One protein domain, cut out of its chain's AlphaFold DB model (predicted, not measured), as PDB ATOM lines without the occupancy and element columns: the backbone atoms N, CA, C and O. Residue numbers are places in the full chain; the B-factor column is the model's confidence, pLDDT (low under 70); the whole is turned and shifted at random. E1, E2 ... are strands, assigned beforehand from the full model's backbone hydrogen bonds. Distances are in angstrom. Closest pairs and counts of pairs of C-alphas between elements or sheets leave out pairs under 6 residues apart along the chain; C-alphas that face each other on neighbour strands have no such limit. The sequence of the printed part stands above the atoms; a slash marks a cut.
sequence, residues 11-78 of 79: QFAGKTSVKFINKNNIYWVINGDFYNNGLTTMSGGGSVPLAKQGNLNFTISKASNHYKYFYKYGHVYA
ATOM      1  N   GLN A  11      47.186  10.154  48.187       88.12
ATOM      2  CA  GLN A  11      47.527  10.746  46.898       88.12
ATOM      3  C   GLN A  11      46.656  11.985  46.681       88.12
ATOM      4  O   GLN A  11      45.521  11.999  47.160       88.12
ATOM      5  N   PHE A  12      47.166  13.013  46.000       87.69
ATOM      6  CA  PHE A  12      46.447  14.277  45.784       87.69
ATOM      7  C   PHE A  12      46.147  14.503  44.301       87.69
ATOM      8  O   PHE A  12      47.046  14.423  43.466       87.69
ATOM      9  N   ALA A  13      44.892  14.817  43.983       89.12
ATOM     10  CA  ALA A  13      44.473  15.296  42.672       89.12
ATOM     11  C   ALA A  13      43.806  16.657  42.838       89.12
ATOM     12  O   ALA A  13      42.906  16.815  43.654       89.12
ATOM     13  N   GLY A  14      44.222  17.644  42.061       89.75
ATOM     14  CA  GLY A  14      43.684  18.990  42.153       89.75
ATOM     15  C   GLY A  14      44.673  20.043  41.703       89.75
ATOM     16  O   GLY A  14      45.689  19.756  41.073       89.75
ATOM     17  N   LYS A  15      44.372  21.291  42.032       91.56
ATOM     18  CA  LYS A  15      45.150  22.450  41.624       91.56
ATOM     19  C   LYS A  15      45.707  23.176  42.836       91.56
ATOM     20  O   LYS A  15      44.980  23.522  43.767       91.56
ATOM     21  N   THR A  16      46.992  23.483  42.760       89.31
ATOM     22  CA  THR A  16      47.680  24.384  43.680       89.31
ATOM     23  C   THR A  16      48.095  25.626  42.911       89.31
ATOM     24  O   THR A  16      48.544  25.553  41.767       89.31
ATOM     25  N   SER A  17      47.903  26.802  43.488       89.06
ATOM     26  CA  SER A  17      48.267  28.065  42.848       89.06
ATOM     27  C   SER A  17      48.871  29.019  43.861       89.06
ATOM     28  O   SER A  17      48.436  29.078  45.009       89.06
ATOM     29  N   VAL A  18      49.874  29.767  43.421       87.00
ATOM     30  CA  VAL A  18      50.606  30.748  44.223       87.00
ATOM     31  C   VAL A  18      50.622  32.069  43.475       87.00
ATOM     32  O   VAL A  18      50.843  32.089  42.267       87.00
ATOM     33  N   LYS A  19      50.403  33.175  44.185       86.50
ATOM     34  CA  LYS A  19      50.429  34.538  43.656       86.50
ATOM     35  C   LYS A  19      51.242  35.449  44.576       86.50
ATOM     36  O   LYS A  19      50.934  35.587  45.754       86.50
ATOM     37  N   PHE A  20      52.236  36.126  44.019       84.56
ATOM     38  CA  PHE A  20      53.003  37.169  44.688       84.56
ATOM     39  C   PHE A  20      52.197  38.471  44.666       84.56
ATOM     40  O   PHE A  20      52.009  39.088  43.616       84.56
ATOM     41  N   ILE A  21      51.685  38.887  45.822       82.69
ATOM     42  CA  ILE A  21      50.932  40.141  45.951       82.69
ATOM     43  C   ILE A  21      51.906  41.316  46.046       82.69
ATOM     44  O   ILE A  21      51.761  42.309  45.335       82.69
ATOM     45  N   ASN A  22      52.929  41.187  46.888       80.50
ATOM     46  CA  ASN A  22      54.034  42.137  47.024       80.50
ATOM     47  C   ASN A  22      55.306  41.390  47.479       80.50
ATOM     48  O   ASN A  22      55.284  40.164  47.590       80.50
ATOM     49  N   LYS A  23      56.414  42.108  47.724       77.75
ATOM     50  CA  LYS A  23      57.705  41.504  48.123       77.75
ATOM     51  C   LYS A  23      57.615  40.615  49.371       77.75
ATOM     52  O   LYS A  23      58.382  39.668  49.484       77.75
ATOM     53  N   ASN A  24      56.663  40.887  50.257       84.19
ATOM     54  CA  ASN A  24      56.537  40.239  51.556       84.19
ATOM     55  C   ASN A  24      55.194  39.519  51.704       84.19
ATOM     56  O   ASN A  24      54.835  39.172  52.817       84.19
ATOM     57  N   ASN A  25      54.421  39.319  50.632       86.12
ATOM     58  CA  ASN A  25      53.108  38.687  50.706       86.12
ATOM     59  C   ASN A  25      52.901  37.742  49.527       86.12
ATOM     60  O   ASN A  25      52.740  38.165  48.376       86.12
ATOM     61  N   ILE A  26      52.859  36.457  49.854       88.69
ATOM     62  CA  ILE A  26      52.601  35.370  48.928       88.69
ATOM     63  C   ILE A  26      51.244  34.770  49.282       88.69
ATOM     64  O   ILE A  26      51.086  34.145  50.328       88.69
ATOM     65  N   TYR A  27      50.267  34.936  48.396       90.06
ATOM     66  CA  TYR A  27      48.990  34.241  48.482       90.06
ATOM     67  C   TYR A  27      49.113  32.843  47.886       90.06
ATOM     68  O   TYR A  27      49.706  32.665  46.822       90.06
ATOM     69  N   TRP A  28      48.509  31.859  48.533       90.62
ATOM     70  CA  TRP A  28      48.446  30.493  48.037       90.62
ATOM     71  C   TRP A  28      47.036  29.934  48.176       90.62
ATOM     72  O   TRP A  28      46.277  30.311  49.068       90.62
ATOM     73  N   VAL A  29      46.694  29.008  47.287       93.62
ATOM     74  CA  VAL A  29      45.449  28.243  47.315       93.62
ATOM     75  C   VAL A  29      45.722  26.804  46.895       93.62
ATOM     76  O   VAL A  29      46.460  26.550  45.944       93.62
ATOM     77  N   ILE A  30      45.118  25.868  47.614       93.00
ATOM     78  CA  ILE A  30      45.102  24.435  47.337       93.00
ATOM     79  C   ILE A  30      43.637  24.032  47.242       93.00
ATOM     80  O   ILE A  30      42.862  24.263  48.172       93.00
ATOM     81  N   ASN A  31      43.270  23.435  46.118       94.81
ATOM     82  CA  ASN A  31      41.927  22.954  45.857       94.81
ATOM     83  C   ASN A  31      42.011  21.575  45.205       94.81
ATOM     84  O   ASN A  31      42.486  21.464  44.074       94.81
ATOM     85  N   GLY A  32      41.567  20.537  45.900       92.62
ATOM     86  CA  GLY A  32      41.561  19.196  45.340       92.62
ATOM     87  C   GLY A  32      41.112  18.129  46.314       92.62
ATOM     88  O   GLY A  32      40.649  18.411  47.413       92.62
ATOM     89  N   ASP A  33      41.310  16.889  45.914       91.62
ATOM     90  CA  ASP A  33      40.864  15.701  46.610       91.62
ATOM     91  C   ASP A  33      42.050  14.817  46.979       91.62
ATOM     92  O   ASP A  33      42.994  14.620  46.207       91.62
ATOM     93  N   PHE A  34      41.973  14.250  48.176       89.44
ATOM     94  CA  PHE A  34      42.846  13.177  48.609       89.44
ATOM     95  C   PHE A  34      42.179  11.829  48.365       89.44
ATOM     96  O   PHE A  34      41.000  11.645  48.672       89.44
ATOM     97  N   TYR A  35      42.965  10.869  47.896       87.88
ATOM     98  CA  TYR A  35      42.562   9.483  47.663       87.88
ATOM     99  C   TYR A  35      43.482   8.531  48.422       87.88
ATOM    100  O   TYR A  35      44.620   8.879  48.751       87.88
ATOM    101  N   ASN A  36      42.990   7.327  48.705       86.50
ATOM    102  CA  ASN A  36      43.790   6.261  49.291       86.50
ATOM    103  C   ASN A  36      44.457   5.430  48.192       86.50
ATOM    104  O   ASN A  36      43.789   4.732  47.435       86.50
ATOM    105  N   ASN A  37      45.788   5.429  48.180       76.25
ATOM    106  CA  ASN A  37      46.617   4.735  47.197       76.25
ATOM    107  C   ASN A  37      46.427   5.259  45.762       76.25
ATOM    108  O   ASN A  37      45.552   6.073  45.469       76.25
ATOM    109  N   GLY A  38      47.311   4.826  44.866       76.50
ATOM    110  CA  GLY A  38      47.396   5.308  43.488       76.50
ATOM    111  C   GLY A  38      48.725   6.003  43.212       76.50
ATOM    112  O   GLY A  38      49.621   6.021  44.058       76.50
ATOM    113  N   LEU A  39      48.852   6.571  42.017       78.12
ATOM    114  CA  LEU A  39      50.047   7.289  41.586       78.12
ATOM    115  C   LEU A  39      49.678   8.748  41.318       78.12
ATOM    116  O   LEU A  39      48.945   9.023  40.365       78.12
ATOM    117  N   THR A  40      50.175   9.664  42.155       80.75
ATOM    118  CA  THR A  40      50.082  11.105  41.883       80.75
ATOM    119  C   THR A  40      51.041  11.460  40.755       80.75
ATOM    120  O   THR A  40      52.254  11.299  40.881       80.75
ATOM    121  N   THR A  41      50.494  11.998  39.676       82.31
ATOM    122  CA  THR A  41      51.236  12.596  38.576       82.31
ATOM    123  C   THR A  41      51.092  14.107  38.673       82.31
ATOM    124  O   THR A  41      49.987  14.647  38.697       82.31
ATOM    125  N   MET A  42      52.215  14.815  38.724       77.94
ATOM    126  CA  MET A  42      52.219  16.270  38.635       77.94
ATOM    127  C   MET A  42      52.317  16.674  37.165       77.94
ATOM    128  O   MET A  42      53.220  16.242  36.454       77.94
ATOM    129  N   SER A  43      51.390  17.511  36.717       72.31
ATOM    130  CA  SER A  43      51.375  18.069  35.369       72.31
ATOM    131  C   SER A  43      51.240  19.584  35.447       72.31
ATOM    132  O   SER A  43      50.338  20.116  36.094       72.31
ATOM    133  N   GLY A  44      52.126  20.290  34.760       59.81
ATOM    134  CA  GLY A  44      52.221  21.739  34.852       59.81
ATOM    135  C   GLY A  44      53.532  22.134  35.505       59.81
ATOM    136  O   GLY A  44      53.766  21.888  36.683       59.81
ATOM    137  N   GLY A  45      54.387  22.747  34.697       57.34
ATOM    138  CA  GLY A  45      55.510  23.535  35.157       57.34
ATOM    139  C   GLY A  45      55.065  24.982  35.129       57.34
ATOM    140  O   GLY A  45      55.050  25.609  34.075       57.34
ATOM    141  N   GLY A  46      54.685  25.511  36.287       49.69
ATOM    142  CA  GLY A  46      54.758  26.944  36.480       49.69
ATOM    143  C   GLY A  46      56.235  27.282  36.537       49.69
ATOM    144  O   GLY A  46      56.824  27.260  37.614       49.69
ATOM    145  N   SER A  47      56.848  27.578  35.389       50.31
ATOM    146  CA  SER A  47      58.000  28.464  35.421       50.31
ATOM    147  C   SER A  47      57.576  29.633  36.324       50.31
ATOM    148  O   SER A  47      56.448  30.128  36.217       50.31
ATOM    149  N   VAL A  48      58.456  30.104  37.194       54.97
ATOM    150  CA  VAL A  48      58.258  31.386  37.872       54.97
ATOM    151  C   VAL A  48      59.028  32.449  37.065       54.97
ATOM    152  O   VAL A  48      59.987  32.992  37.606       54.97
ATOM    153  N   PRO A  49      58.761  32.734  35.758       49.12
ATOM    154  CA  PRO A  49      59.521  33.747  35.057       49.12
ATOM    155  C   PRO A  49      58.728  35.047  35.134       49.12
ATOM    156  O   PRO A  49      57.754  35.223  34.412       49.12
ATOM    157  N   LEU A  50      59.135  35.961  36.014       49.88
ATOM    158  CA  LEU A  50      58.717  37.374  36.031       49.88
ATOM    159  C   LEU A  50      57.210  37.683  36.222       49.88
ATOM    160  O   LEU A  50      56.864  38.804  36.592       49.88
ATOM    161  N   ALA A  51      56.307  36.728  36.028       55.72
ATOM    162  CA  ALA A  51      54.888  36.842  36.287       55.72
ATOM    163  C   ALA A  51      54.645  36.443  37.738       55.72
ATOM    164  O   ALA A  51      55.042  35.376  38.200       55.72
ATOM    165  N   LYS A  52      53.976  37.323  38.473       69.38
ATOM    166  CA  LYS A  52      53.685  37.227  39.906       69.38
ATOM    167  C   LYS A  52      52.744  36.060  40.277       69.38
ATOM    168  O   LYS A  52      52.040  36.160  41.276       69.38
ATOM    169  N   GLN A  53      52.667  34.981  39.497       75.06
ATOM    170  CA  GLN A  53      51.783  33.840  39.727       75.06
ATOM    171  C   GLN A  53      52.343  32.541  39.124       75.06
ATOM    172  O   GLN A  53      52.887  32.555  38.025       75.06
ATOM    173  N   GLY A  54      52.141  31.416  39.815       80.88
ATOM    174  CA  GLY A  54      52.446  30.067  39.336       80.88
ATOM    175  C   GLY A  54      51.339  29.075  39.699       80.88
ATOM    176  O   GLY A  54      50.749  29.166  40.777       80.88
ATOM    177  N   ASN A  55      51.053  28.128  38.803       83.44
ATOM    178  CA  ASN A  55      50.014  27.113  38.981       83.44
ATOM    179  C   ASN A  55      50.603  25.711  38.772       83.44
ATOM    180  O   ASN A  55      51.327  25.486  37.803       83.44
ATOM    181  N   LEU A  56      50.238  24.771  39.640       83.75
ATOM    182  CA  LEU A  56      50.564  23.351  39.539       83.75
ATOM    183  C   LEU A  56      49.264  22.550  39.538       83.75
ATOM    184  O   LEU A  56      48.391  22.793  40.372       83.75
ATOM    185  N   ASN A  57      49.140  21.592  38.622       86.88
ATOM    186  CA  ASN A  57      48.026  20.654  38.616       86.88
ATOM    187  C   ASN A  57      48.542  19.253  38.945       86.88
ATOM    188  O   ASN A  57      49.597  18.822  38.483       86.88
ATOM    189  N   PHE A  58      47.770  18.532  39.736       85.56
ATOM    190  CA  PHE A  58      48.049  17.174  40.154       85.56
ATOM    191  C   PHE A  58      46.893  16.302  39.695       85.56
ATOM    192  O   PHE A  58      45.725  16.646  39.878       85.56
ATOM    193  N   THR A  59      47.218  15.175  39.089       85.38
ATOM    194  CA  THR A  59      46.259  14.153  38.686       85.38
ATOM    195  C   THR A  59      46.651  12.841  39.346       85.38
ATOM    196  O   THR A  59      47.807  12.640  39.709       85.38
ATOM    197  N   ILE A  60      45.693  11.941  39.537       84.00
ATOM    198  CA  ILE A  60      45.982  10.600  40.044       84.00
ATOM    199  C   ILE A  60      45.562   9.596  38.987       84.00
ATOM    200  O   ILE A  60      44.457   9.664  38.454       84.00
ATOM    201  N   SER A  61      46.441   8.637  38.722       78.81
ATOM    202  CA  SER A  61      46.090   7.426  37.983       78.81
ATOM    203  C   SER A  61      45.907   6.261  38.956       78.81
ATOM    204  O   SER A  61      46.558   6.202  40.003       78.81
ATOM    205  N   LYS A  62      45.002   5.334  38.613       70.12
ATOM    206  CA  LYS A  62      44.663   4.167  39.449       70.12
ATOM    207  C   LYS A  62      44.201   4.559  40.866       70.12
ATOM    208  O   LYS A  62      44.557   3.896  41.837       70.12
ATOM    209  N   ALA A  63      43.452   5.658  40.988       68.25
ATOM    210  CA  ALA A  63      42.893   6.084  42.266       68.25
ATOM    211  C   ALA A  63      41.877   5.050  42.773       68.25
ATOM    212  O   ALA A  63      41.005   4.614  42.024       68.25
ATOM    213  N   SER A  64      41.959   4.706  44.056       67.38
ATOM    214  CA  SER A  64      40.917   3.966  44.767       67.38
ATOM    215  C   SER A  64      40.477   4.766  45.988       67.38
ATOM    216  O   SER A  64      41.288   5.487  46.559       67.38
ATOM    217  N   ASN A  65      39.217   4.635  46.404       76.50
ATOM    218  CA  ASN A  65      38.697   5.158  47.674       76.50
ATOM    219  C   ASN A  65      39.021   6.647  47.922       76.50
ATOM    220  O   ASN A  65      40.017   6.979  48.579       76.50
ATOM    221  N   HIS A  66      38.149   7.540  47.428       86.44
ATOM    222  CA  HIS A  66      38.149   8.957  47.819       86.44
ATOM    223  C   HIS A  66      38.220   9.064  49.344       86.44
ATOM    224  O   HIS A  66      37.488   8.383  50.061       86.44
ATOM    225  N   TYR A  67      39.172   9.853  49.833       87.06
ATOM    226  CA  TYR A  67      39.392  10.032  51.260       87.06
ATOM    227  C   TYR A  67      38.735  11.315  51.743       87.06
ATOM    228  O   TYR A  67      37.977  11.291  52.712       87.06
ATOM    229  N   LYS A  68      39.069  12.447  51.113       89.88
ATOM    230  CA  LYS A  68      38.568  13.751  51.544       89.88
ATOM    231  C   LYS A  68      38.839  14.848  50.519       89.88
ATOM    232  O   LYS A  68      39.952  14.948  50.010       89.88
ATOM    233  N   TYR A  69      37.869  15.743  50.347       91.50
ATOM    234  CA  TYR A  69      38.064  17.025  49.673       91.50
ATOM    235  C   TYR A  69      38.816  18.033  50.559       91.50
ATOM    236  O   TYR A  69      38.531  18.184  51.753       91.50
ATOM    237  N   PHE A  70      39.769  18.755  49.979       92.56
ATOM    238  CA  PHE A  70      40.594  19.749  50.647       92.56
ATOM    239  C   PHE A  70      40.620  21.064  49.869       92.56
ATOM    240  O   PHE A  70      41.185  21.169  48.780       92.56
ATOM    241  N   TYR A  71      40.069  22.094  50.507       95.12
ATOM    242  CA  TYR A  71      40.153  23.474  50.058       95.12
ATOM    243  C   TYR A  71      40.751  24.329  51.163       95.12
ATOM    244  O   TYR A  71      40.158  24.474  52.233       95.12
ATOM    245  N   LYS A  72      41.934  24.885  50.913       95.25
ATOM    246  CA  LYS A  72      42.551  25.871  51.800       95.25
ATOM    247  C   LYS A  72      43.277  26.929  50.999       95.25
ATOM    248  O   LYS A  72      43.870  26.649  49.965       95.25
ATOM    249  N   TYR A  73      43.276  28.133  51.537       94.94
ATOM    250  CA  TYR A  73      44.033  29.258  51.027       94.94
ATOM    251  C   TYR A  73      44.641  30.029  52.192       94.94
ATOM    252  O   TYR A  73      44.244  29.849  53.347       94.94
ATOM    253  N   GLY A  74      45.601  30.892  51.894       94.06
ATOM    254  CA  GLY A  74      46.218  31.728  52.905       94.06
ATOM    255  C   GLY A  74      47.289  32.642  52.344       94.06
ATOM    256  O   GLY A  74      47.520  32.709  51.137       94.06
ATOM    257  N   HIS A  75      47.942  33.339  53.265       92.31
ATOM    258  CA  HIS A  75      49.055  34.228  52.981       92.31
ATOM    259  C   HIS A  75      50.282  33.770  53.758       92.31
ATOM    260  O   HIS A  75      50.184  33.374  54.919       92.31
ATOM    261  N   VAL A  76      51.435  33.826  53.109       89.19
ATOM    262  CA  VAL A  76      52.738  33.745  53.761       89.19
ATOM    263  C   VAL A  76      53.359  35.124  53.681       89.19
ATOM    264  O   VAL A  76      53.449  35.702  52.593       89.19
ATOM    265  N   TYR A  77      53.781  35.628  54.835       86.88
ATOM    266  CA  TYR A  77      54.506  36.881  54.924       86.88
ATOM    267  C   TYR A  77      55.990  36.591  55.113       86.88
ATOM    268  O   TYR A  77      56.360  35.921  56.075       86.88
ATOM    269  N   ALA A  78      56.828  37.046  54.182       71.25
ATOM    270  CA  ALA A  78      58.275  36.996  54.377       71.25
ATOM    271  C   ALA A  78      58.658  38.139  55.329       71.25
ATOM    272  O   ALA A  78      58.297  39.289  55.061       71.25
TER     273      ALA A  78
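Overview. This is residues 11 to 78 of the 79 residues of an uncharacterized protein of Listeria grandensis (UniProt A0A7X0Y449). The model is a single elongated, twisted sheet of five antiparallel strands, a curved slab with no named helix over either face. The long strands E4, E1, E2 and E5 run side by side along its length, while the short strand E3 lies at one edge beside only part of E4. The printed part has 68 residues with five named strands, E1 to E5 along the chain, and the order across the sheet is E3, E4, E1, E2, E5. The class is all strand; the whole is loose, with a radius of gyration of the C-alphas of 13.7 A and spans of 41 by 21 by 13 A.

Along the chain. E1, residues 11 to 22, begins at C-alpha 11 at (47.527, 10.746, 46.898), is 32.1 A long from first to last C-alpha and bends by 63 degrees at residue 14. E2, residues 25 to 36, is 33.8 A long and bends by 51 degrees at residue 32. E5, residues 64 to 77, is the longest strand at 37.0 A; it bends by 52 degrees at residue 67 and ends at C-alpha 77 at (54.506, 36.881, 54.924). E4, residues 53 to 61, measures 27.1 A, and E3, residues 39 to 43, measures 12.5 A.

Arrangement. E1 and E2 form an antiparallel hairpin at 176 degrees; C-alphas 14 and 32 face each other at 3.8 A, and N 15 and O 31 are within hydrogen-bond range at 2.8 A. On the other side of E2, E5 is antiparallel to it at 171 degrees, with C-alphas 29 and 73 facing each other at 4.1 A and N 30 and O 72 at 2.8 A, within hydrogen-bond range. E4 and E1 are antiparallel at 179 degrees, with C-alphas 53 and 19 facing each other at 4.2 A and N 16 and O 56 within hydrogen-bond range at 2.9 A. E3 and E4 form an antiparallel hairpin at 148 degrees, with C-alphas 40 and 60 facing each other at 4.5 A and N 41 and O 59 within hydrogen-bond range at 2.8 A. The edge strands, E3 and E5, are apart.

Size, cuts and confidence. The two C-alphas farthest apart, those of Lys 23 and Ser 64, are 41.3 A from each other. From edge to edge of the sheet the strands' lines turn by 43 degrees and the way across it turns by 59 degrees. The printed part has no cut. The links E1 to E2, E2 to E3 and E4 to E5 are tight, and E3 to E4 is short, with 9 residues. The mean pLDDT of the printed part is 81.3; residues 44 to 52 and 63 to 64 are under 70.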